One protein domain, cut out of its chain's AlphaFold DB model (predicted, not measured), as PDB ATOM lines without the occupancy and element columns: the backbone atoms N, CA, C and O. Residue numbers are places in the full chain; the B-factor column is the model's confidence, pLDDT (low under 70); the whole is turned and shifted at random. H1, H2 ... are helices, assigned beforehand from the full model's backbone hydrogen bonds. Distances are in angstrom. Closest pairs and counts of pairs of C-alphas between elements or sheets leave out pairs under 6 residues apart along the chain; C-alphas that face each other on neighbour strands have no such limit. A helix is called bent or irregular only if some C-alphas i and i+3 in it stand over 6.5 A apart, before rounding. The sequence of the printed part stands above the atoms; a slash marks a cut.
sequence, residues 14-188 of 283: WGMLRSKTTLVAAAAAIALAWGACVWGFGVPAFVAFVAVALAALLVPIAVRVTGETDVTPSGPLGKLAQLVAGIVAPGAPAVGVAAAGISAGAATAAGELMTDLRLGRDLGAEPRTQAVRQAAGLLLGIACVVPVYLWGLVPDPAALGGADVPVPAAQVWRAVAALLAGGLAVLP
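AT A GLANCE: This is residues 14 to 188 of the 283 residues of an uncharacterized protein of Deltaproteobacteria bacterium (UniProt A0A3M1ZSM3). One long helix, H5, runs through the middle; H2, the bent helix H3, H4 and H7 pack on it, and H6 folds back from its far end, so that H5 and H6 make an open V. Residues 135 to 152 of H6 stand free, and a long link leads from the end of H6 to H7, which packs on the first residues of H5. The printed part has 175 residues with seven named helices, H1 to H7 in chain order, and no named strand: the class is all helix. It is compact, with a radius of gyration of the C-alphas of 17.7 A and spans of 50 by 37 by 33 A.

IN THESE COORDINATES: H1 is residues 14 to 17, with C-alpha 14 at (-19.877, -50.540, -12.817). H2, residues 20 to 41, is 30.5 A long. H3, residues 45 to 69, was assigned as one helix by its hydrogen bonds but is bent: C-alphas 57 and 60 are 6.5 A apart, and its arms H3a, residues 45 to 57, and H3b, residues 60 to 69, stand at a steep tilt of 42 degrees. H4 is residues 74 to 88, 20.8 A. H5, residues 93 to 122, is 43.2 A long and begins with C-alpha 93 at (15.179, -47.161, 6.205). H6, residues 127 to 153, is 35.1 A long; it is neither bent nor irregular, but only just: C-alphas 150 and 153 are 6.5 A apart. H7, residues 168 to 180, ends with C-alpha 180 at (10.796, -47.150, 12.338).

HOW THE PARTS SIT: H5 is the hub, touching five other helices. H3a, H4 and H5 form an up-and-down bundle, each running against the one before it. H4 and H5 are a hairpin, closest at the C-alphas of Ser 74 and Ala 104, 4.5 A, at a shallow tilt of 35.0 degrees, only just short of steep. H3a touches H5 at Ala 55 and Ser 103, whose C-alphas are 4.2 A apart. H2 touches H3a with residues 30 to 38 alone, the closest C-alphas being those of Trp 34 and Ala 48, 5.7 A. H5 and H6 are a hairpin at a steep tilt of 43 degrees; H6 touches H5 with residues 127 to 130 alone, closest at the C-alphas of Leu 117 and Pro 127, 6.8 A. H7 touches H4, with the C-alphas of Gly 86 and Leu 180 5.1 A apart. H6 and H7 are apart. Every O i to N i+4 pair is within hydrogen-bond range in H2, H3a, H3b, H4 and H7; H5 has 25 of 26 and H6 22 of 23, and H1 is too short for such a pair.

THE WHOLE: The two C-alphas farthest apart, those of Gly 15 and Ala 163, are 52.9 A apart. The printed part has no cut. The link from H6 to H7, 14 residues, is long; the other links are tight. The mean pLDDT of the printed part is 88.1, and residues 14 to 18 and 155 are under 70.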
ATOM      1  N   TRP A  14     -20.193 -49.197 -13.333       52.50
ATOM      2  CA  TRP A  14     -19.877 -50.540 -12.817       52.50
ATOM      3  C   TRP A  14     -19.618 -51.568 -13.928       52.50
ATOM      4  O   TRP A  14     -18.754 -52.434 -13.773       52.50
ATOM      5  N   GLY A  15     -20.309 -51.458 -15.068       58.34
ATOM      6  CA  GLY A  15     -20.040 -52.286 -16.251       58.34
ATOM      7  C   GLY A  15     -18.653 -52.042 -16.861       58.34
ATOM      8  O   GLY A  15     -18.022 -52.974 -17.354       58.34
ATOM      9  N   MET A  16     -18.138 -50.812 -16.774       61.09
ATOM     10  CA  MET A  16     -16.794 -50.457 -17.238       61.09
ATOM     11  C   MET A  16     -15.690 -51.059 -16.357       61.09
ATOM     12  O   MET A  16     -14.742 -51.630 -16.891       61.09
ATOM     13  N   LEU A  17     -15.844 -51.002 -15.028       60.28
ATOM     14  CA  LEU A  17     -14.883 -51.559 -14.061       60.28
ATOM     15  C   LEU A  17     -14.718 -53.084 -14.173       60.28
ATOM     16  O   LEU A  17     -13.665 -53.616 -13.840       60.28
ATOM     17  N   ARG A  18     -15.743 -53.787 -14.670       63.78
ATOM     18  CA  ARG A  18     -15.724 -55.242 -14.901       63.78
ATOM     19  C   ARG A  18     -15.251 -55.642 -16.297       63.78
ATOM     20  O   ARG A  18     -15.223 -56.830 -16.616       63.78
ATOM     21  N   SER A  19     -14.902 -54.679 -17.149       79.38
ATOM     22  CA  SER A  19     -14.370 -55.002 -18.468       79.38
ATOM     23  C   SER A  19     -12.997 -55.667 -18.335       79.38
ATOM     24  O   SER A  19     -12.171 -55.266 -17.513       79.38
ATOM     25  N   LYS A  20     -12.737 -56.685 -19.166       82.38
ATOM     26  CA  LYS A  20     -11.438 -57.380 -19.196       82.38
ATOM     27  C   LYS A  20     -10.280 -56.391 -19.367       82.38
ATOM     28  O   LYS A  20      -9.243 -56.557 -18.741       82.38
ATOM     29  N   THR A  21     -10.484 -55.332 -20.150       81.75
ATOM     30  CA  THR A  21      -9.490 -54.280 -20.388       81.75
ATOM     31  C   THR A  21      -9.118 -53.520 -19.120       81.75
ATOM     32  O   THR A  21      -7.936 -53.305 -18.879       81.75
ATOM     33  N   THR A  22     -10.086 -53.151 -18.274       82.06
ATOM     34  CA  THR A  22      -9.801 -52.447 -17.013       82.06
ATOM     35  C   THR A  22      -9.071 -53.342 -16.016       82.06
ATOM     36  O   THR A  22      -8.135 -52.884 -15.366       82.06
ATOM     37  N   LEU A  23      -9.440 -54.623 -15.933       85.81
ATOM     38  CA  LEU A  23      -8.752 -55.584 -15.066       85.81
ATOM     39  C   LEU A  23      -7.307 -55.833 -15.521       85.81
ATOM     40  O   LEU A  23      -6.401 -55.836 -14.692       85.81
ATOM     41  N   VAL A  24      -7.083 -55.985 -16.830       88.62
ATOM     42  CA  VAL A  24      -5.735 -56.139 -17.401       88.62
ATOM     43  C   VAL A  24      -4.894 -54.884 -17.170       88.62
ATOM     44  O   VAL A  24      -3.749 -54.998 -16.747       88.62
ATOM     45  N   ALA A  25      -5.457 -53.690 -17.379       86.38
ATOM     46  CA  ALA A  25      -4.753 -52.435 -17.127       86.38
ATOM     47  C   ALA A  25      -4.383 -52.264 -15.645       86.38
ATOM     48  O   ALA A  25      -3.262 -51.867 -15.336       86.38
ATOM     49  N   ALA A  26      -5.289 -52.615 -14.725       87.25
ATOM     50  CA  ALA A  26      -5.011 -52.584 -13.292       87.25
ATOM     51  C   ALA A  26      -3.909 -53.582 -12.903       87.25
ATOM     52  O   ALA A  26      -2.983 -53.216 -12.185       87.25
ATOM     53  N   ALA A  27      -3.965 -54.815 -13.415       90.94
ATOM     54  CA  ALA A  27      -2.930 -55.819 -13.176       90.94
ATOM     55  C   ALA A  27      -1.563 -55.377 -13.726       90.94
ATOM     56  O   ALA A  27      -0.554 -55.520 -13.038       90.94
ATOM     57  N   ALA A  28      -1.532 -54.785 -14.924       91.88
ATOM     58  CA  ALA A  28      -0.316 -54.228 -15.507       91.88
ATOM     59  C   ALA A  28       0.244 -53.072 -14.662       91.88
ATOM     60  O   ALA A  28       1.437 -53.055 -14.382       91.88
ATOM     61  N   ALA A  29      -0.601 -52.149 -14.193       89.00
ATOM     62  CA  ALA A  29      -0.179 -51.051 -13.320       89.00
ATOM     63  C   ALA A  29       0.376 -51.554 -11.976       89.00
ATOM     64  O   ALA A  29       1.401 -51.060 -11.510       89.00
ATOM     65  N   ILE A  30      -0.255 -52.572 -11.382       92.44
ATOM     66  CA  ILE A  30       0.217 -53.237 -10.158       92.44
ATOM     67  C   ILE A  30       1.580 -53.901 -10.393       92.44
ATOM     68  O   ILE A  30       2.495 -53.711  -9.592       92.44
ATOM     69  N   ALA A  31       1.738 -54.637 -11.496       94.06
ATOM     70  CA  ALA A  31       2.998 -55.288 -11.850       94.06
ATOM     71  C   ALA A  31       4.116 -54.270 -12.126       94.06
ATOM     72  O   ALA A  31       5.246 -54.470 -11.685       94.06
ATOM     73  N   LEU A  32       3.797 -53.159 -12.797       91.94
ATOM     74  CA  LEU A  32       4.725 -52.054 -13.038       91.94
ATOM     75  C   LEU A  32       5.145 -51.376 -11.732       91.94
ATOM     76  O   LEU A  32       6.335 -51.161 -11.530       91.94
ATOM     77  N   ALA A  33       4.207 -51.079 -10.827       91.50
ATOM     78  CA  ALA A  33       4.516 -50.477  -9.528       91.50
ATOM     79  C   ALA A  33       5.393 -51.397  -8.665       91.50
ATOM     80  O   ALA A  33       6.380 -50.954  -8.076       91.50
ATOM     81  N   TRP A  34       5.063 -52.692  -8.633       94.62
ATOM     82  CA  TRP A  34       5.868 -53.700  -7.950       94.62
ATOM     83  C   TRP A  34       7.276 -53.797  -8.551       94.62
ATOM     84  O   TRP A  34       8.266 -53.689  -7.827       94.62
ATOM     85  N   GLY A  35       7.372 -53.920  -9.877       94.12
ATOM     86  CA  GLY A  35       8.638 -54.016 -10.597       94.12
ATOM     87  C   GLY A  35       9.515 -52.775 -10.442       94.12
ATOM     88  O   GLY A  35      10.715 -52.893 -10.204       94.12
ATOM     89  N   ALA A  36       8.922 -51.582 -10.494       90.56
ATOM     90  CA  ALA A  36       9.626 -50.325 -10.253       90.56
ATOM     91  C   ALA A  36      10.247 -50.279  -8.848       90.56
ATOM     92  O   ALA A  36      11.359 -49.783  -8.690       90.56
ATOM     93  N   CYS A  37       9.591 -50.846  -7.832       90.75
ATOM     94  CA  CYS A  37      10.195 -50.967  -6.507       90.75
ATOM     95  C   CYS A  37      11.360 -51.951  -6.462       90.75
ATOM     96  O   CYS A  37      12.402 -51.631  -5.890       90.75
ATOM     97  N   VAL A  38      11.205 -53.122  -7.078       94.56
ATOM     98  CA  VAL A  38      12.244 -54.157  -7.056       94.56
ATOM     99  C   VAL A  38      13.481 -53.722  -7.837       94.56
ATOM    100  O   VAL A  38      14.584 -53.743  -7.299       94.56
ATOM    101  N   TRP A  39      13.307 -53.301  -9.088       93.88
ATOM    102  CA  TRP A  39      14.425 -52.996  -9.984       93.88
ATOM    103  C   TRP A  39      14.860 -51.535  -9.936       93.88
ATOM    104  O   TRP A  39      16.043 -51.256 -10.091       93.88
ATOM    105  N   GLY A  40      13.929 -50.604  -9.715       89.06
ATOM    106  CA  GLY A  40      14.241 -49.174  -9.661       89.06
ATOM    107  C   GLY A  40      14.801 -48.730  -8.310       89.06
ATOM    108  O   GLY A  40      15.711 -47.909  -8.271       89.06
ATOM    109  N   PHE A  41      14.292 -49.290  -7.207       88.44
ATOM    110  CA  PHE A  41      14.673 -48.883  -5.847       88.44
ATOM    111  C   PHE A  41      15.389 -49.976  -5.039       88.44
ATOM    112  O   PHE A  41      15.709 -49.754  -3.872       88.44
ATOM    113  N   GLY A  42      15.639 -51.153  -5.625       90.19
ATOM    114  CA  GLY A  42      16.319 -52.259  -4.939       90.19
ATOM    115  C   GLY A  42      15.533 -52.825  -3.752       90.19
ATOM    116  O   GLY A  42      16.119 -53.407  -2.839       90.19
ATOM    117  N   VAL A  43      14.211 -52.632  -3.721       92.69
ATOM    118  CA  VAL A  43      13.358 -53.119  -2.633       92.69
ATOM    119  C   VAL A  43      13.223 -54.642  -2.741       92.69
ATOM    120  O   VAL A  43      12.877 -55.139  -3.816       92.69
ATOM    121  N   PRO A  44      13.419 -55.414  -1.653       93.75
ATOM    122  CA  PRO A  44      13.201 -56.855  -1.689       93.75
ATOM    123  C   PRO A  44      11.800 -57.196  -2.210       93.75
ATOM    124  O   PRO A  44      10.808 -56.622  -1.761       93.75
ATOM    125  N   ALA A  45      11.710 -58.162  -3.128       95.00
ATOM    126  CA  ALA A  45      10.478 -58.541  -3.830       95.00
ATOM    127  C   ALA A  45       9.261 -58.735  -2.909       95.00
ATOM    128  O   ALA A  45       8.153 -58.288  -3.223       95.00
ATOM    129  N   PHE A  46       9.478 -59.360  -1.749       93.94
ATOM    130  CA  PHE A  46       8.443 -59.561  -0.739       93.94
ATOM    131  C   PHE A  46       7.970 -58.242  -0.107       93.94
ATOM    132  O   PHE A  46       6.770 -58.013   0.018       93.94
ATOM    133  N   VAL A  47       8.892 -57.338   0.224       92.31
ATOM    134  CA  VAL A  47       8.567 -56.022   0.797       92.31
ATOM    135  C   VAL A  47       7.822 -55.163  -0.225       92.31
ATOM    136  O   VAL A  47       6.831 -54.525   0.122       92.31
ATOM    137  N   ALA A  48       8.236 -55.200  -1.496       93.81
ATOM    138  CA  ALA A  48       7.531 -54.526  -2.584       93.81
ATOM    139  C   ALA A  48       6.101 -55.066  -2.750       93.81
ATOM    140  O   ALA A  48       5.161 -54.291  -2.930       93.81
ATOM    141  N   PHE A  49       5.910 -56.385  -2.643       94.75
ATOM    142  CA  PHE A  49       4.579 -56.997  -2.680       94.75
ATOM    143  C   PHE A  49       3.703 -56.510  -1.519       94.75
ATOM    144  O   PHE A  49       2.576 -56.065  -1.746       94.75
ATOM    145  N   VAL A  50       4.234 -56.520  -0.290       94.31
ATOM    146  CA  VAL A  50       3.533 -56.002   0.896       94.31
ATOM    147  C   VAL A  50       3.182 -54.522   0.724       94.31
ATOM    148  O   VAL A  50       2.061 -54.131   1.036       94.31
ATOM    149  N   ALA A  51       4.090 -53.707   0.182       92.88
ATOM    150  CA  ALA A  51       3.861 -52.282  -0.052       92.88
ATOM    151  C   ALA A  51       2.707 -52.024  -1.034       92.88
ATOM    152  O   ALA A  51       1.853 -51.176  -0.775       92.88
ATOM    153  N   VAL A  52       2.644 -52.775  -2.138       94.31
ATOM    154  CA  VAL A  52       1.562 -52.661  -3.130       94.31
ATOM    155  C   VAL A  52       0.232 -53.175  -2.569       94.31
ATOM    156  O   VAL A  52      -0.807 -52.541  -2.765       94.31
ATOM    157  N   ALA A  53       0.248 -54.284  -1.825       94.38
ATOM    158  CA  ALA A  53      -0.943 -54.801  -1.151       94.38
ATOM    159  C   ALA A  53      -1.481 -53.804  -0.113       94.38
ATOM    160  O   ALA A  53      -2.683 -53.541  -0.060       94.38
ATOM    161  N   LEU A  54      -0.588 -53.195   0.670       94.62
ATOM    162  CA  LEU A  54      -0.943 -52.162   1.634       94.62
ATOM    163  C   LEU A  54      -1.515 -50.923   0.938       94.62
ATOM    164  O   LEU A  54      -2.539 -50.407   1.378       94.62
ATOM    165  N   ALA A  55      -0.929 -50.488  -0.180       94.62
ATOM    166  CA  ALA A  55      -1.460 -49.377  -0.965       94.62
ATOM    167  C   ALA A  55      -2.925 -49.618  -1.372       94.62
ATOM    168  O   ALA A  55      -3.759 -48.728  -1.209       94.62
ATOM    169  N   ALA A  56      -3.275 -50.835  -1.805       92.12
ATOM    170  CA  ALA A  56      -4.656 -51.191  -2.146       92.12
ATOM    171  C   ALA A  56      -5.630 -51.081  -0.954       92.12
ATOM    172  O   ALA A  56      -6.798 -50.748  -1.151       92.12
ATOM    173  N   LEU A  57      -5.158 -51.311   0.277       94.00
ATOM    174  CA  LEU A  57      -5.947 -51.139   1.504       94.00
ATOM    175  C   LEU A  57      -6.072 -49.669   1.927       94.00
ATOM    176  O   LEU A  57      -7.107 -49.264   2.457       94.00
ATOM    177  N   LEU A  58      -5.028 -48.869   1.700       94.44
ATOM    178  CA  LEU A  58      -4.978 -47.465   2.116       94.44
ATOM    179  C   LEU A  58      -5.676 -46.522   1.125       94.44
ATOM    180  O   LEU A  58      -6.217 -45.498   1.537       94.44
ATOM    181  N   VAL A  59      -5.726 -46.866  -0.164       95.50
ATOM    182  CA  VAL A  59      -6.373 -46.052  -1.206       95.50
ATOM    183  C   VAL A  59      -7.853 -45.742  -0.909       95.50
ATOM    184  O   VAL A  59      -8.228 -44.575  -1.003       95.50
ATOM    185  N   PRO A  60      -8.714 -46.698  -0.500       94.69
ATOM    186  CA  PRO A  60     -10.095 -46.388  -0.124       94.69
ATOM    187  C   PRO A  60     -10.201 -45.388   1.031       94.69
ATOM    188  O   PRO A  60     -11.101 -44.545   1.037       94.69
ATOM    189  N   ILE A  61      -9.272 -45.458   1.991       93.00
ATOM    190  CA  ILE A  61      -9.186 -44.502   3.099       93.00
ATOM    191  C   ILE A  61      -8.819 -43.127   2.541       93.00
ATOM    192  O   ILE A  61      -9.516 -42.162   2.835       93.00
ATOM    193  N   ALA A  62      -7.795 -43.045   1.686       95.12
ATOM    194  CA  ALA A  62      -7.393 -41.802   1.031       95.12
ATOM    195  C   ALA A  62      -8.571 -41.150   0.300       95.12
ATOM    196  O   ALA A  62      -8.920 -40.015   0.597       95.12
ATOM    197  N   VAL A  63      -9.252 -41.906  -0.564       95.69
ATOM    198  CA  VAL A  63     -10.409 -41.438  -1.339       95.69
ATOM    199  C   VAL A  63     -11.532 -40.936  -0.430       95.69
ATOM    200  O   VAL A  63     -12.150 -39.912  -0.719       95.69
ATOM    201  N   ARG A  64     -11.800 -41.619   0.688       92.81
ATOM    202  CA  ARG A  64     -12.806 -41.178   1.661       92.81
ATOM    203  C   ARG A  64     -12.401 -39.868   2.338       92.81
ATOM    204  O   ARG A  64     -13.234 -38.973   2.438       92.81
ATOM    205  N   VAL A  65     -11.150 -39.758   2.784       92.69
ATOM    206  CA  VAL A  65     -10.639 -38.553   3.451       92.69
ATOM    207  C   VAL A  65     -10.628 -37.370   2.489       92.69
ATOM    208  O   VAL A  65     -11.177 -36.324   2.827       92.69
ATOM    209  N   THR A  66     -10.116 -37.554   1.272       94.75
ATOM    210  CA  THR A  66     -10.155 -36.540   0.214       94.75
ATOM    211  C   THR A  66     -11.597 -36.138  -0.097       94.75
ATOM    212  O   THR A  66     -11.898 -34.956  -0.187       94.75
ATOM    213  N   GLY A  67     -12.527 -37.094  -0.180       91.75
ATOM    214  CA  GLY A  67     -13.929 -36.802  -0.484       91.75
ATOM    215  C   GLY A  67     -14.656 -36.022   0.617       91.75
ATOM    216  O   GLY A  67     -15.614 -35.308   0.327       91.75
ATOM    217  N   GLU A  68     -14.220 -36.158   1.872       90.00
ATOM    218  CA  GLU A  68     -14.776 -35.413   3.009       90.00
ATOM    219  C   GLU A  68     -14.099 -34.061   3.246       90.00
ATOM    220  O   GLU A  68     -14.761 -33.131   3.706       90.00
ATOM    221  N   THR A  69     -12.796 -33.956   2.978       89.12
ATOM    222  CA  THR A  69     -11.969 -32.822   3.428       89.12
ATOM    223  C   THR A  69     -11.327 -32.019   2.308       89.12
ATOM    224  O   THR A  69     -10.759 -30.971   2.595       89.12
ATOM    225  N   ASP A  70     -11.406 -32.490   1.063       89.00
ATOM    226  CA  ASP A  70     -10.668 -31.952  -0.089       89.00
ATOM    227  C   ASP A  70      -9.135 -32.038   0.065       89.00
ATOM    228  O   ASP A  70      -8.377 -31.378  -0.636       89.00
ATOM    229  N   VAL A  71      -8.657 -32.876   0.995       90.31
ATOM    230  CA  VAL A  71      -7.230 -33.089   1.253       90.31
ATOM    231  C   VAL A  71      -6.916 -34.572   1.238       90.31
ATOM    232  O   VAL A  71      -7.511 -35.365   1.967       90.31
ATOM    233  N   THR A  72      -5.920 -34.949   0.441       93.94
ATOM    234  CA  THR A  72      -5.438 -36.326   0.399       93.94
ATOM    235  C   THR A  72      -4.386 -36.563   1.485       93.94
ATOM    236  O   THR A  72      -3.336 -35.918   1.462       93.94
ATOM    237  N   PRO A  73      -4.596 -37.501   2.431       92.38
ATOM    238  CA  PRO A  73      -3.686 -37.732   3.554       92.38
ATOM    239  C   PRO A  73      -2.490 -38.614   3.146       92.38
ATOM    240  O   PRO A  73      -2.150 -39.581   3.830       92.38
ATOM    241  N   SER A  74      -1.837 -38.298   2.027       92.44
ATOM    242  CA  SER A  74      -0.729 -39.089   1.475       92.44
ATOM    243  C   SER A  74       0.452 -39.198   2.445       92.44
ATOM    244  O   SER A  74       1.026 -40.273   2.591       92.44
ATOM    245  N   GLY A  75       0.758 -38.126   3.183       90.25
ATOM    246  CA  GLY A  75       1.792 -38.105   4.224       90.25
ATOM    247  C   GLY A  75       1.559 -39.125   5.350       90.25
ATOM    248  O   GLY A  75       2.411 -39.990   5.559       90.25
ATOM    249  N   PRO A  76       0.435 -39.060   6.089       90.81
ATOM    250  CA  PRO A  76       0.083 -40.062   7.099       90.81
ATOM    251  C   PRO A  76       0.039 -41.493   6.569       90.81
ATOM    252  O   PRO A  76       0.592 -42.390   7.201       90.81
ATOM    253  N   LEU A  77      -0.585 -41.706   5.406       92.88
ATOM    254  CA  LEU A  77      -0.695 -43.037   4.807       92.88
ATOM    255  C   LEU A  77       0.680 -43.584   4.396       92.88
ATOM    256  O   LEU A  77       0.960 -44.761   4.613       92.88
ATOM    257  N   GLY A  78       1.572 -42.725   3.897       92.88
ATOM    258  CA  GLY A  78       2.973 -43.062   3.652       92.88
ATOM    259  C   GLY A  78       3.696 -43.483   4.932       92.88
ATOM    260  O   GLY A  78       4.337 -44.527   4.955       92.88
ATOM    261  N   LYS A  79       3.536 -42.747   6.035       91.56
ATOM    262  CA  LYS A  79       4.162 -43.096   7.328       91.56
ATOM    263  C   LYS A  79       3.624 -44.404   7.921       91.56
ATOM    264  O   LYS A  79       4.389 -45.157   8.516       91.56
ATOM    265  N   LEU A  80       2.346 -44.726   7.711       90.88
ATOM    266  CA  LEU A  80       1.806 -46.053   8.040       90.88
ATOM    267  C   LEU A  80       2.467 -47.154   7.202       90.88
ATOM    268  O   LEU A  80       2.790 -48.217   7.726       90.88
ATOM    269  N   ALA A  81       2.730 -46.899   5.922       92.19
ATOM    270  CA  ALA A  81       3.496 -47.827   5.098       92.19
ATOM    271  C   ALA A  81       4.962 -47.949   5.547       92.19
ATOM    272  O   ALA A  81       5.490 -49.059   5.547       92.19
ATOM    273  N   GLN A  82       5.593 -46.868   6.022       93.50
ATOM    274  CA  GLN A  82       6.923 -46.932   6.649       93.50
ATOM    275  C   GLN A  82       6.915 -47.788   7.921       93.50
ATOM    276  O   GLN A  82       7.861 -48.537   8.145       93.50
ATOM    277  N   LEU A  83       5.848 -47.725   8.726       91.25
ATOM    278  CA  LEU A  83       5.681 -48.568   9.914       91.25
ATOM    279  C   LEU A  83       5.630 -50.050   9.545       91.25
ATOM    280  O   LEU A  83       6.367 -50.850  10.116       91.25
ATOM    281  N   VAL A  84       4.808 -50.412   8.559       92.12
ATOM    282  CA  VAL A  84       4.726 -51.800   8.078       92.12
ATOM    283  C   VAL A  84       6.061 -52.245   7.478       92.12
ATOM    284  O   VAL A  84       6.533 -53.340   7.778       92.12
ATOM    285  N   ALA A  85       6.715 -51.394   6.688       90.31
ATOM    286  CA  ALA A  85       8.022 -51.703   6.121       90.31
ATOM    287  C   ALA A  85       9.108 -51.870   7.198       90.31
ATOM    288  O   ALA A  85       9.927 -52.767   7.069       90.31
ATOM    289  N   GLY A  86       9.087 -51.086   8.281       90.12
ATOM    290  CA  GLY A  86      10.006 -51.240   9.415       90.12
ATOM    291  C   GLY A  86       9.823 -52.556  10.181       90.12
ATOM    292  O   GLY A  86      10.789 -53.099  10.709       90.12
ATOM    293  N   ILE A  87       8.604 -53.108  10.192       90.38
ATOM    294  CA  ILE A  87       8.315 -54.437  10.757       90.38
ATOM    295  C   ILE A  87       8.817 -55.550   9.825       90.38
ATOM    296  O   ILE A  87       9.388 -56.533  10.289       90.38
ATOM    297  N   VAL A  88       8.589 -55.415   8.515       91.12
ATOM    298  CA  VAL A  88       8.878 -56.474   7.528       91.12
ATOM    299  C   VAL A  88      10.342 -56.464   7.060       91.12
ATOM    300  O   VAL A  88      10.876 -57.506   6.687       91.12
ATOM    301  N   ALA A  89      10.996 -55.305   7.086       90.00
ATOM    302  CA  ALA A  89      12.384 -55.084   6.685       90.00
ATOM    303  C   ALA A  89      13.120 -54.198   7.715       90.00
ATOM    304  O   ALA A  89      13.469 -53.048   7.417       90.00
ATOM    305  N   PRO A  90      13.347 -54.707   8.940       89.19
ATOM    306  CA  PRO A  90      14.053 -53.962   9.978       89.19
ATOM    307  C   PRO A  90      15.483 -53.617   9.538       89.19
ATOM    308  O   PRO A  90      16.125 -54.365   8.800       89.19
ATOM    309  N   GLY A  91      15.984 -52.461   9.975       89.81
ATOM    310  CA  GLY A  91      17.318 -51.966   9.618       89.81
ATOM    311  C   GLY A  91      17.458 -51.384   8.204       89.81
ATOM    312  O   GLY A  91      18.550 -50.949   7.844       89.81
ATOM    313  N   ALA A  92      16.383 -51.321   7.408       90.50
ATOM    314  CA  ALA A  92      16.420 -50.840   6.023       90.50
ATOM    315  C   ALA A  92      15.560 -49.569   5.807       90.50
ATOM    316  O   ALA A  92      14.514 -49.621   5.155       90.50
ATOM    317  N   PRO A  93      15.983 -48.385   6.299       91.75
ATOM    318  CA  PRO A  93      15.179 -47.161   6.205       91.75
ATOM    319  C   PRO A  93      14.919 -46.716   4.759       91.75
ATOM    320  O   PRO A  93      13.827 -46.246   4.451       91.75
ATOM    321  N   ALA A  94      15.879 -46.912   3.847       91.88
ATOM    322  CA  ALA A  94      15.702 -46.597   2.426       91.88
ATOM    323  C   ALA A  94      14.582 -47.436   1.784       91.88
ATOM    324  O   ALA A  94      13.742 -46.903   1.060       91.88
ATOM    325  N   VAL A  95      14.515 -48.728   2.129       90.81
ATOM    326  CA  VAL A  95      13.428 -49.625   1.716       90.81
ATOM    327  C   VAL A  95      12.090 -49.142   2.275       90.81
ATOM    328  O   VAL A  95      11.095 -49.121   1.550       90.81
ATOM    329  N   GLY A  96      12.070 -48.685   3.531       91.88
ATOM    330  CA  GLY A  96      10.885 -48.094   4.152       91.88
ATOM    331  C   GLY A  96      10.361 -46.861   3.414       91.88
ATOM    332  O   GLY A  96       9.160 -46.762   3.160       91.88
ATOM    333  N   VAL A  97      11.248 -45.942   3.016       93.31
ATOM    334  CA  VAL A  97      10.872 -44.757   2.220       93.31
ATOM    335  C   VAL A  97      10.345 -45.157   0.839       93.31
ATOM    336  O   VAL A  97       9.298 -44.656   0.433       93.31
ATOM    337  N   ALA A  98      11.013 -46.080   0.142       92.25
ATOM    338  CA  ALA A  98      10.593 -46.528  -1.188       92.25
ATOM    339  C   ALA A  98       9.209 -47.210  -1.165       92.25
ATOM    340  O   ALA A  98       8.319 -46.850  -1.939       92.25
ATOM    341  N   ALA A  99       8.989 -48.132  -0.221       87.88
ATOM    342  CA  ALA A  99       7.702 -48.802  -0.020       87.88
ATOM    343  C   ALA A  99       6.572 -47.809   0.312       87.88
ATOM    344  O   ALA A  99       5.461 -47.903  -0.220       87.88
ATOM    345  N   ALA A 100       6.862 -46.823   1.161       92.69
ATOM    346  CA  ALA A 100       5.918 -45.768   1.506       92.69
ATOM    347  C   ALA A 100       5.575 -44.850   0.332       92.69
ATOM    348  O   ALA A 100       4.427 -44.415   0.218       92.69
ATOM    349  N   GLY A 101       6.537 -44.608  -0.560       92.94
ATOM    350  CA  GLY A 101       6.337 -43.864  -1.798       92.94
ATOM    351  C   GLY A 101       5.231 -44.460  -2.671       92.94
ATOM    352  O   GLY A 101       4.399 -43.707  -3.173       92.94
ATOM    353  N   ILE A 102       5.137 -45.795  -2.774       91.00
ATOM    354  CA  ILE A 102       4.027 -46.442  -3.500       91.00
ATOM    355  C   ILE A 102       2.688 -46.109  -2.845       91.00
ATOM    356  O   ILE A 102       1.763 -45.671  -3.524       91.00
ATOM    357  N   SER A 103       2.565 -46.335  -1.534       91.19
ATOM    358  CA  SER A 103       1.289 -46.161  -0.828       91.19
ATOM    359  C   SER A 103       0.811 -44.714  -0.871       91.19
ATOM    360  O   SER A 103      -0.363 -44.456  -1.139       91.19
ATOM    361  N   ALA A 104       1.720 -43.766  -0.659       93.50
ATOM    362  CA  ALA A 104       1.404 -42.350  -0.737       93.50
ATOM    363  C   ALA A 104       1.109 -41.895  -2.169       93.50
ATOM    364  O   ALA A 104       0.144 -41.166  -2.371       93.50
ATOM    365  N   GLY A 105       1.884 -42.352  -3.158       92.94
ATOM    366  CA  GLY A 105       1.647 -42.046  -4.570       92.94
ATOM    367  C   GLY A 105       0.302 -42.584  -5.056       92.94
ATOM    368  O   GLY A 105      -0.471 -41.851  -5.667       92.94
ATOM    369  N   ALA A 106      -0.027 -43.831  -4.709       93.38
ATOM    370  CA  ALA A 106      -1.321 -44.437  -5.012       93.38
ATOM    371  C   ALA A 106      -2.477 -43.695  -4.323       93.38
ATOM    372  O   ALA A 106      -3.505 -43.451  -4.951       93.38
ATOM    373  N   ALA A 107      -2.307 -43.303  -3.055       94.56
ATOM    374  CA  ALA A 107      -3.289 -42.510  -2.321       94.56
ATOM    375  C   ALA A 107      -3.530 -41.140  -2.977       94.56
ATOM    376  O   ALA A 107      -4.687 -40.786  -3.206       94.56
ATOM    377  N   THR A 108      -2.461 -40.403  -3.311       94.56
ATOM    378  CA  THR A 108      -2.526 -39.113  -4.018       94.56
ATOM    379  C   THR A 108      -3.257 -39.256  -5.346       94.56
ATOM    380  O   THR A 108      -4.291 -38.615  -5.536       94.56
ATOM    381  N   ALA A 109      -2.797 -40.170  -6.205       92.94
ATOM    382  CA  ALA A 109      -3.385 -40.382  -7.523       92.94
ATOM    383  C   ALA A 109      -4.863 -40.792  -7.435       92.94
ATOM    384  O   ALA A 109      -5.689 -40.325  -8.212       92.94
ATOM    385  N   ALA A 110      -5.236 -41.642  -6.473       93.50
ATOM    386  CA  ALA A 110      -6.630 -42.037  -6.294       93.50
ATOM    387  C   ALA A 110      -7.521 -40.881  -5.810       93.50
ATOM    388  O   ALA A 110      -8.669 -40.777  -6.248       93.50
ATOM    389  N   GLY A 111      -7.006 -40.020  -4.927       94.56
ATOM    390  CA  GLY A 111      -7.695 -38.810  -4.480       94.56
ATOM    391  C   GLY A 111      -7.963 -37.846  -5.639       94.56
ATOM    392  O   GLY A 111      -9.112 -37.469  -5.856       94.56
ATOM    393  N   GLU A 112      -6.928 -37.540  -6.424       92.31
ATOM    394  CA  GLU A 112      -7.005 -36.670  -7.610       92.31
ATOM    395  C   GLU A 112      -7.945 -37.239  -8.681       92.31
ATOM    396  O   GLU A 112      -8.821 -36.546  -9.199       92.31
ATOM    397  N   LEU A 113      -7.846 -38.541  -8.975       91.56
ATOM    398  CA  LEU A 113      -8.749 -39.192  -9.924       91.56
ATOM    399  C   LEU A 113     -10.206 -39.121  -9.461       91.56
ATOM    400  O   LEU A 113     -11.107 -38.966 -10.282       91.56
ATOM    401  N   MET A 114     -10.465 -39.233  -8.160       92.69
ATOM    402  CA  MET A 114     -11.820 -39.148  -7.626       92.69
ATOM    403  C   MET A 114     -12.396 -37.730  -7.738       92.69
ATOM    404  O   MET A 114     -13.553 -37.595  -8.155       92.69
ATOM    405  N   THR A 115     -11.610 -36.688  -7.448       91.81
ATOM    406  CA  THR A 115     -12.029 -35.291  -7.649       91.81
ATOM    407  C   THR A 115     -12.250 -34.986  -9.126       91.81
ATOM    408  O   THR A 115     -13.287 -34.426  -9.495       91.81
ATOM    409  N   ASP A 116     -11.354 -35.456  -9.990       91.62
ATOM    410  CA  ASP A 116     -11.454 -35.254 -11.428       91.62
ATOM    411  C   ASP A 116     -12.672 -35.960 -12.018       91.62
ATOM    412  O   ASP A 116     -13.428 -35.364 -12.787       91.62
ATOM    413  N   LEU A 117     -12.892 -37.236 -11.691       89.69
ATOM    414  CA  LEU A 117     -14.033 -38.000 -12.203       89.69
ATOM    415  C   LEU A 117     -15.356 -37.421 -11.704       89.69
ATOM    416  O   LEU A 117     -16.361 -37.452 -12.423       89.69
ATOM    417  N   ARG A 118     -15.371 -36.870 -10.486       90.06
ATOM    418  CA  ARG A 118     -16.532 -36.153  -9.966       90.06
ATOM    419  C   ARG A 118     -16.798 -34.884 -10.772       90.06
ATOM    420  O   ARG A 118     -17.929 -34.698 -11.223       90.06
ATOM    421  N   LEU A 119     -15.780 -34.056 -10.990       88.62
ATOM    422  CA  LEU A 119     -15.905 -32.840 -11.788       88.62
ATOM    423  C   LEU A 119     -16.324 -33.157 -13.229       88.62
ATOM    424  O   LEU A 119     -17.258 -32.554 -13.750       88.62
ATOM    425  N   GLY A 120     -15.686 -34.146 -13.852       88.50
ATOM    426  CA  GLY A 120     -16.011 -34.610 -15.196       88.50
ATOM    427  C   GLY A 120     -17.461 -35.067 -15.304       88.50
ATOM    428  O   GLY A 120     -18.172 -34.640 -16.211       88.50
ATOM    429  N   ARG A 121     -17.952 -35.845 -14.332       86.94
ATOM    430  CA  ARG A 121     -19.373 -36.215 -14.253       86.94
ATOM    431  C   ARG A 121     -20.280 -34.985 -14.159       86.94
ATOM    432  O   ARG A 121     -21.307 -34.957 -14.836       86.94
ATOM    433  N   ASP A 122     -19.927 -34.004 -13.333       85.81
ATOM    434  CA  ASP A 122     -20.727 -32.789 -13.139       85.81
ATOM    435  C   ASP A 122     -20.725 -31.888 -14.397       85.81
ATOM    436  O   ASP A 122     -21.711 -31.201 -14.660       85.81
ATOM    437  N   LEU A 123     -19.675 -31.962 -15.227       88.69
ATOM    438  CA  LEU A 123     -19.564 -31.306 -16.540       88.69
ATOM    439  C   LEU A 123     -20.116 -32.143 -17.711       88.69
ATOM    440  O   LEU A 123     -20.102 -31.689 -18.854       88.69
ATOM    441  N   GLY A 124     -20.600 -33.362 -17.456       86.25
ATOM    442  CA  GLY A 124     -21.115 -34.263 -18.493       86.25
ATOM    443  C   GLY A 124     -20.041 -34.934 -19.358       86.25
ATOM    444  O   GLY A 124     -20.357 -35.437 -20.435       86.25
ATOM    445  N   ALA A 125     -18.786 -34.962 -18.908       86.62
ATOM    446  CA  ALA A 125     -17.699 -35.659 -19.584       86.62
ATOM    447  C   ALA A 125     -17.876 -37.186 -19.525       86.62
ATOM    448  O   ALA A 125     -18.340 -37.755 -18.533       86.62
ATOM    449  N   GLU A 126     -17.464 -37.867 -20.595       84.44
ATOM    450  CA  GLU A 126     -17.445 -39.326 -20.632       84.44
ATOM    451  C   GLU A 126     -16.237 -39.877 -19.843       84.44
ATOM    452  O   GLU A 126     -15.095 -39.546 -20.181       84.44
ATOM    453  N   PRO A 127     -16.437 -40.782 -18.859       81.50
ATOM    454  CA  PRO A 127     -15.354 -41.303 -18.020       81.50
ATOM    455  C   PRO A 127     -14.219 -41.992 -18.788       81.50
ATOM    456  O   PRO A 127     -13.061 -41.899 -18.394       81.50
ATOM    457  N   ARG A 128     -14.532 -42.680 -19.896       81.06
ATOM    458  CA  ARG A 128     -13.520 -43.354 -20.730       81.06
ATOM    459  C   ARG A 128     -12.586 -42.353 -21.390       81.06
ATOM    460  O   ARG A 128     -11.370 -42.477 -21.288       81.06
ATOM    461  N   THR A 129     -13.167 -41.344 -22.026       84.94
ATOM    462  CA  THR A 129     -12.426 -40.264 -22.677       84.94
ATOM    463  C   THR A 129     -11.591 -39.491 -21.661       84.94
ATOM    464  O   THR A 129     -10.437 -39.168 -21.935       84.94
ATOM    465  N   GLN A 130     -12.135 -39.251 -20.467       89.06
ATOM    466  CA  GLN A 130     -11.395 -38.624 -19.377       89.06
ATOM    467  C   GLN A 130     -10.185 -39.458 -18.937       89.06
ATOM    468  O   GLN A 130      -9.083 -38.920 -18.890       89.06
ATOM    469  N   ALA A 131     -10.358 -40.762 -18.706       84.06
ATOM    470  CA  ALA A 131      -9.264 -41.645 -18.300       84.06
ATOM    471  C   ALA A 131      -8.139 -41.708 -19.349       84.06
ATOM    472  O   ALA A 131      -6.963 -41.641 -19.001       84.06
ATOM    473  N   VAL A 132      -8.484 -41.777 -20.642       85.75
ATOM    474  CA  VAL A 132      -7.492 -41.770 -21.733       85.75
ATOM    475  C   VAL A 132      -6.733 -40.441 -21.783       85.75
ATOM    476  O   VAL A 132      -5.511 -40.435 -21.923       85.75
ATOM    477  N   ARG A 133      -7.433 -39.310 -21.630       90.31
ATOM    478  CA  ARG A 133      -6.805 -37.980 -21.610       90.31
ATOM    479  C   ARG A 133      -5.903 -37.783 -20.394       90.31
ATOM    480  O   ARG A 133      -4.816 -37.243 -20.551       90.31
ATOM    481  N   GLN A 134      -6.319 -38.249 -19.219       90.69
ATOM    482  CA  GLN A 134      -5.493 -38.227 -18.009       90.69
ATOM    483  C   GLN A 134      -4.252 -39.107 -18.163       90.69
ATOM    484  O   GLN A 134      -3.167 -38.674 -17.800       90.69
ATOM    485  N   ALA A 135      -4.374 -40.297 -18.760       88.25
ATOM    486  CA  ALA A 135      -3.222 -41.152 -19.038       88.25
ATOM    487  C   ALA A 135      -2.230 -40.484 -20.008       88.25
ATOM    488  O   ALA A 135      -1.027 -40.492 -19.758       88.25
ATOM    489  N   ALA A 136      -2.717 -39.852 -21.080       91.56
ATOM    490  CA  ALA A 136      -1.865 -39.101 -22.003       91.56
ATOM    491  C   ALA A 136      -1.202 -37.889 -21.323       91.56
ATOM    492  O   ALA A 136      -0.002 -37.669 -21.485       91.56
ATOM    493  N   GLY A 137      -1.967 -37.136 -20.526       93.06
ATOM    494  CA  GLY A 137      -1.465 -36.009 -19.742       93.06
ATOM    495  C   GLY A 137      -0.422 -36.429 -18.707       93.06
ATOM    496  O   GLY A 137       0.580 -35.741 -18.556       93.06
ATOM    497  N   LEU A 138      -0.601 -37.586 -18.065       91.19
ATOM    498  CA  LEU A 138       0.372 -38.174 -17.147       91.19
ATOM    499  C   LEU A 138       1.689 -38.493 -17.863       91.19
ATOM    500  O   LEU A 138       2.747 -38.131 -17.361       91.19
ATOM    501  N   LEU A 139       1.642 -39.134 -19.035       91.88
ATOM    502  CA  LEU A 139       2.851 -39.467 -19.798       91.88
ATOM    503  C   LEU A 139       3.613 -38.212 -20.238       91.88
ATOM    504  O   LEU A 139       4.832 -38.153 -20.081       91.88
ATOM    505  N   LEU A 140       2.899 -37.199 -20.736       95.12
ATOM    506  CA  LEU A 140       3.498 -35.908 -21.082       95.12
ATOM    507  C   LEU A 140       4.070 -35.212 -19.839       95.12
ATOM    508  O   LEU A 140       5.194 -34.723 -19.868       95.12
ATOM    509  N   GLY A 141       3.321 -35.216 -18.737       92.00
ATOM    510  CA  GLY A 141       3.744 -34.655 -17.461       92.00
ATOM    511  C   GLY A 141       5.026 -35.302 -16.950       92.00
ATOM    512  O   GLY A 141       5.956 -34.586 -16.601       92.00
ATOM    513  N   ILE A 142       5.129 -36.633 -16.987       91.44
ATOM    514  CA  ILE A 142       6.355 -37.366 -16.635       91.44
ATOM    515  C   ILE A 142       7.513 -36.945 -17.547       91.44
ATOM    516  O   ILE A 142       8.597 -36.635 -17.051       91.44
ATOM    517  N   ALA A 143       7.281 -36.887 -18.863       93.12
ATOM    518  CA  ALA A 143       8.300 -36.506 -19.839       93.12
ATOM    519  C   ALA A 143       8.816 -35.069 -19.648       93.12
ATOM    520  O   ALA A 143       9.968 -34.800 -19.969       93.12
ATOM    521  N   CYS A 144       7.998 -34.157 -19.113       90.56
ATOM    522  CA  CYS A 144       8.409 -32.785 -18.809       90.56
ATOM    523  C   CYS A 144       9.012 -32.641 -17.402       90.56
ATOM    524  O   CYS A 144      10.070 -32.035 -17.243       90.56
ATOM    525  N   VAL A 145       8.353 -33.185 -16.376       88.12
ATOM    526  CA  VAL A 145       8.710 -32.970 -14.963       88.12
ATOM    527  C   VAL A 145      10.012 -33.669 -14.593       88.12
ATOM    528  O   VAL A 145      10.817 -33.083 -13.873       88.12
ATOM    529  N   VAL A 146      10.254 -34.892 -15.082       89.00
ATOM    530  CA  VAL A 146      11.468 -35.645 -14.724       89.00
ATOM    531  C   VAL A 146      12.744 -34.918 -15.185       89.00
ATOM    532  O   VAL A 146      13.608 -34.694 -14.338       89.00
ATOM    533  N   PRO A 147      12.870 -34.461 -16.450       87.06
ATOM    534  CA  PRO A 147      13.993 -33.627 -16.885       87.06
ATOM    535  C   PRO A 147      14.144 -32.323 -16.105       87.06
ATOM    536  O   PRO A 147      15.245 -31.988 -15.679       87.06
ATOM    537  N   VAL A 148      13.044 -31.591 -15.893       85.00
ATOM    538  CA  VAL A 148      13.070 -30.316 -15.157       85.00
ATOM    539  C   VAL A 148      13.605 -30.525 -13.742       85.00
ATOM    540  O   VAL A 148      14.433 -29.749 -13.273       85.00
ATOM    541  N   TYR A 149      13.184 -31.599 -13.076       80.00
ATOM    542  CA  TYR A 149      13.655 -31.912 -11.734       80.00
ATOM    543  C   TYR A 149      15.125 -32.357 -11.719       80.00
ATOM    544  O   TYR A 149      15.913 -31.800 -10.960       80.00
ATOM    545  N   LEU A 150      15.502 -33.325 -12.564       82.00
ATOM    546  CA  LEU A 150      16.838 -33.937 -12.545       82.00
ATOM    547  C   LEU A 150      17.942 -33.048 -13.128       82.00
ATOM    548  O   LEU A 150      19.090 -33.170 -12.717       82.00
ATOM    549  N   TRP A 151      17.627 -32.200 -14.106       80.00
ATOM    550  CA  TRP A 151      18.624 -31.373 -14.797       80.00
ATOM    551  C   TRP A 151      18.492 -29.883 -14.487       80.00
ATOM    552  O   TRP A 151      19.446 -29.145 -14.705       80.00
ATOM    553  N   GLY A 152      17.326 -29.436 -14.012       74.75
ATOM    554  CA  GLY A 152      17.060 -28.027 -13.722       74.75
ATOM    555  C   GLY A 152      17.108 -27.682 -12.236       74.75
ATOM    556  O   GLY A 152      17.798 -26.745 -11.858       74.75
ATOM    557  N   LEU A 153      16.355 -28.399 -11.394       74.56
ATOM    558  CA  LEU A 153      16.157 -28.011  -9.986       74.56
ATOM    559  C   LEU A 153      17.103 -28.716  -9.006       74.56
ATOM    560  O   LEU A 153      17.495 -28.115  -8.009       74.56
ATOM    561  N   VAL A 154      17.433 -29.987  -9.246       73.88
ATOM    562  CA  VAL A 154      18.292 -30.790  -8.359       73.88
ATOM    563  C   VAL A 154      19.401 -31.462  -9.177       73.88
ATOM    564  O   VAL A 154      19.382 -32.681  -9.358       73.88
ATOM    565  N   PRO A 155      20.365 -30.681  -9.697       66.25
ATOM    566  CA  PRO A 155      21.457 -31.219 -10.506       66.25
ATOM    567  C   PRO A 155      22.418 -32.108  -9.698       66.25
ATOM    568  O   PRO A 155      23.016 -33.022 -10.262       66.25
ATOM    569  N   ASP A 156      22.533 -31.887  -8.382       77.75
ATOM    570  CA  ASP A 156      23.294 -32.742  -7.467       77.75
ATOM    571  C   ASP A 156      22.403 -33.265  -6.319       77.75
ATOM    572  O   ASP A 156      21.995 -32.492  -5.444       77.75
ATOM    573  N   PRO A 157      22.110 -34.580  -6.265       76.50
ATOM    574  CA  PRO A 157      21.392 -35.193  -5.152       76.50
ATOM    575  C   PRO A 157      22.072 -35.005  -3.788       76.50
ATOM    576  O   PRO A 157      21.382 -35.064  -2.769       76.50
ATOM    577  N   ALA A 158      23.390 -34.782  -3.735       80.38
ATOM    578  CA  ALA A 158      24.107 -34.553  -2.480       80.38
ATOM    579  C   ALA A 158      23.744 -33.211  -1.823       80.38
ATOM    580  O   ALA A 158      23.882 -33.074  -0.607       80.38
ATOM    581  N   ALA A 159      23.214 -32.252  -2.589       80.50
ATOM    582  CA  ALA A 159      22.725 -30.979  -2.062       80.50
ATOM    583  C   ALA A 159      21.387 -31.111  -1.304       80.50
ATOM    584  O   ALA A 159      21.000 -30.206  -0.559       80.50
ATOM    585  N   LEU A 160      20.670 -32.236  -1.459       82.75
ATOM    586  CA  LEU A 160      19.376 -32.467  -0.815       82.75
ATOM    587  C   LEU A 160      19.504 -32.520   0.714       82.75
ATOM    588  O   LEU A 160      20.137 -33.406   1.288       82.75
ATOM    589  N   GLY A 161      18.806 -31.611   1.386       79.19
ATOM    590  CA  GLY A 161      18.852 -31.424   2.835       79.19
ATOM    591  C   GLY A 161      19.870 -30.383   3.295       79.19
ATOM    592  O   GLY A 161      19.968 -30.151   4.499       79.19
ATOM    593  N   GLY A 162      20.611 -29.767   2.368       80.38
ATOM    594  CA  GLY A 162      21.496 -28.634   2.636       80.38
ATOM    595  C   GLY A 162      20.746 -27.302   2.754       80.38
ATOM    596  O   GLY A 162      19.524 -27.247   2.636       80.38
ATOM    597  N   ALA A 163      21.487 -26.211   2.974       76.31
ATOM    598  CA  ALA A 163      20.910 -24.870   3.102       76.31
ATOM    599  C   ALA A 163      20.202 -24.409   1.816       76.31
ATOM    600  O   ALA A 163      19.125 -23.820   1.890       76.31
ATOM    601  N   ASP A 164      20.777 -24.739   0.658       74.44
ATOM    602  CA  ASP A 164      20.270 -24.306  -0.647       74.44
ATOM    603  C   ASP A 164      19.075 -25.148  -1.119       74.44
ATOM    604  O   ASP A 164      18.182 -24.649  -1.802       74.44
ATOM    605  N   VAL A 165      19.016 -26.425  -0.716       79.06
ATOM    606  CA  VAL A 165      17.945 -27.361  -1.100       79.06
ATOM    607  C   VAL A 165      17.444 -28.137   0.130       79.06
ATOM    608  O   VAL A 165      17.683 -29.338   0.259       79.06
ATOM    609  N   PRO A 166      16.718 -27.492   1.063       77.88
ATOM    610  CA  PRO A 166      16.435 -28.059   2.387       77.88
ATOM    611  C   PRO A 166      15.485 -29.268   2.393       77.88
ATOM    612  O   PRO A 166      15.539 -30.084   3.312       77.88
ATOM    613  N   VAL A 167      14.603 -29.401   1.392       85.62
ATOM    614  CA  VAL A 167      13.605 -30.491   1.250       85.62
ATOM    615  C   VAL A 167      12.971 -30.965   2.576       85.62
ATOM    616  O   VAL A 167      12.999 -32.157   2.902       85.62
ATOM    617  N   PRO A 168      12.350 -30.061   3.360       85.56
ATOM    618  CA  PRO A 168      11.937 -30.341   4.739       85.56
ATOM    619  C   PRO A 168      10.974 -31.530   4.853       85.56
ATOM    620  O   PRO A 168      11.086 -32.345   5.767       85.56
ATOM    621  N   ALA A 169      10.060 -31.690   3.893       86.50
ATOM    622  CA  ALA A 169       9.147 -32.829   3.865       86.50
ATOM    623  C   ALA A 169       9.893 -34.169   3.717       86.50
ATOM    624  O   ALA A 169       9.598 -35.116   4.446       86.50
ATOM    625  N   ALA A 170      10.892 -34.243   2.832       88.81
ATOM    626  CA  ALA A 170      11.694 -35.449   2.640       88.81
ATOM    627  C   ALA A 170      12.532 -35.774   3.888       88.81
ATOM    628  O   ALA A 170      12.647 -36.944   4.256       88.81
ATOM    629  N   GLN A 171      13.041 -34.755   4.590       89.62
ATOM    630  CA  GLN A 171      13.768 -34.946   5.850       89.62
ATOM    631  C   GLN A 171      12.884 -35.562   6.937       89.62
ATOM    632  O   GLN A 171      13.303 -36.505   7.609       89.62
ATOM    633  N   VAL A 172      11.629 -35.115   7.061       90.75
ATOM    634  CA  VAL A 172      10.663 -35.733   7.986       90.75
ATOM    635  C   VAL A 172      10.424 -37.202   7.627       90.75
ATOM    636  O   VAL A 172      10.404 -38.057   8.508       90.75
ATOM    637  N   TRP A 173      10.272 -37.524   6.343       92.06
ATOM    638  CA  TRP A 173      10.065 -38.905   5.895       92.06
ATOM    639  C   TRP A 173      11.274 -39.799   6.148       92.06
ATOM    640  O   TRP A 173      11.105 -40.941   6.579       92.06
ATOM    641  N   ARG A 174      12.483 -39.286   5.914       91.25
ATOM    642  CA  ARG A 174      13.737 -39.974   6.233       91.25
ATOM    643  C   ARG A 174      13.851 -40.230   7.734       91.25
ATOM    644  O   ARG A 174      14.183 -41.344   8.123       91.25
ATOM    645  N   ALA A 175      13.564 -39.228   8.566       91.25
ATOM    646  CA  ALA A 175      13.628 -39.357  10.020       91.25
ATOM    647  C   ALA A 175      12.638 -40.410  10.541       91.25
ATOM    648  O   ALA A 175      13.015 -41.259  11.344       91.25
ATOM    649  N   VAL A 176      11.400 -40.413  10.032       91.62
ATOM    650  CA  VAL A 176      10.405 -41.435  10.394       91.62
ATOM    651  C   VAL A 176      10.845 -42.824   9.928       91.62
ATOM    652  O   VAL A 176      10.766 -43.769  10.707       91.62
ATOM    653  N   ALA A 177      11.370 -42.967   8.710       92.12
ATOM    654  CA  ALA A 177      11.884 -44.254   8.246       92.12
ATOM    655  C   ALA A 177      13.067 -44.757   9.086       92.12
ATOM    656  O   ALA A 177      13.126 -45.942   9.397       92.12
ATOM    657  N   ALA A 178      13.990 -43.872   9.472       91.44
ATOM    658  CA  ALA A 178      15.116 -44.212  10.337       91.44
ATOM    659  C   ALA A 178      14.652 -44.650  11.733       91.44
ATOM    660  O   ALA A 178      15.138 -45.653  12.248       91.44
ATOM    661  N   LEU A 179      13.673 -43.946  12.307       90.81
ATOM    662  CA  LEU A 179      13.060 -44.304  13.585       90.81
ATOM    663  C   LEU A 179      12.405 -45.692  13.517       90.81
ATOM    664  O   LEU A 179      12.668 -46.554  14.351       90.81
ATOM    665  N   LEU A 180      11.577 -45.922  12.495       90.44
ATOM    666  CA  LEU A 180      10.796 -47.150  12.338       90.44
ATOM    667  C   LEU A 180      11.632 -48.343  11.862       90.44
ATOM    668  O   LEU A 180      11.226 -49.484  12.069       90.44
ATOM    669  N   ALA A 181      12.819 -48.108  11.295       87.44
ATOM    670  CA  ALA A 181      13.781 -49.166  10.994       87.44
ATOM    671  C   ALA A 181      14.296 -49.872  12.261       87.44
ATOM    672  O   ALA A 181      14.720 -51.023  12.173       87.44
ATOM    673  N   GLY A 182      14.223 -49.221  13.429       83.81
ATOM    674  CA  GLY A 182      14.478 -49.851  14.727       83.81
ATOM    675  C   GLY A 182      13.308 -50.690  15.266       83.81
ATOM    676  O   GLY A 182      13.406 -51.258  16.352       83.81
ATOM    677  N   GLY A 183      12.205 -50.793  14.518       78.19
ATOM    678  CA  GLY A 183      11.012 -51.545  14.897       78.19
ATOM    679  C   GLY A 183      10.133 -50.831  15.931       78.19
ATOM    680  O   GLY A 183      10.342 -49.672  16.288       78.19
ATOM    681  N   LEU A 184       9.117 -51.543  16.431       78.50
ATOM    682  CA  LEU A 184       8.112 -50.984  17.350       78.50
ATOM    683  C   LEU A 184       8.679 -50.594  18.723       78.50
ATOM    684  O   LEU A 184       8.102 -49.745  19.393       78.50
ATOM    685  N   ALA A 185       9.810 -51.180  19.126       80.56
ATOM    686  CA  ALA A 185      10.451 -50.908  20.413       80.56
ATOM    687  C   ALA A 185      11.021 -49.481  20.522       80.56
ATOM    688  O   ALA A 185      11.281 -49.011  21.624       80.56
ATOM    689  N   VAL A 186      11.206 -48.795  19.390       82.44
ATOM    690  CA  VAL A 186      11.728 -47.421  19.336       82.44
ATOM    691  C   VAL A 186      10.614 -46.376  19.491       82.44
ATOM    692  O   VAL A 186      10.884 -45.184  19.644       82.44
ATOM    693  N   LEU A 187       9.346 -46.797  19.478       82.94
ATOM    694  CA  LEU A 187       8.233 -45.879  19.690       82.94
ATOM    695  C   LEU A 187       8.262 -45.297  21.118       82.94
ATOM    696  O   LEU A 187       8.582 -46.017  22.065       82.94
ATOM    697  N   PRO A 188       7.904 -44.011  21.296       86.12
ATOM    698  CA  PRO A 188       7.810 -43.402  22.618       86.12
ATOM    699  C   PRO A 188       6.884 -44.186  23.554       86.12
ATOM    700  O   PRO A 188       5.861 -44.726  23.123       86.12
TER     701      PRO A 188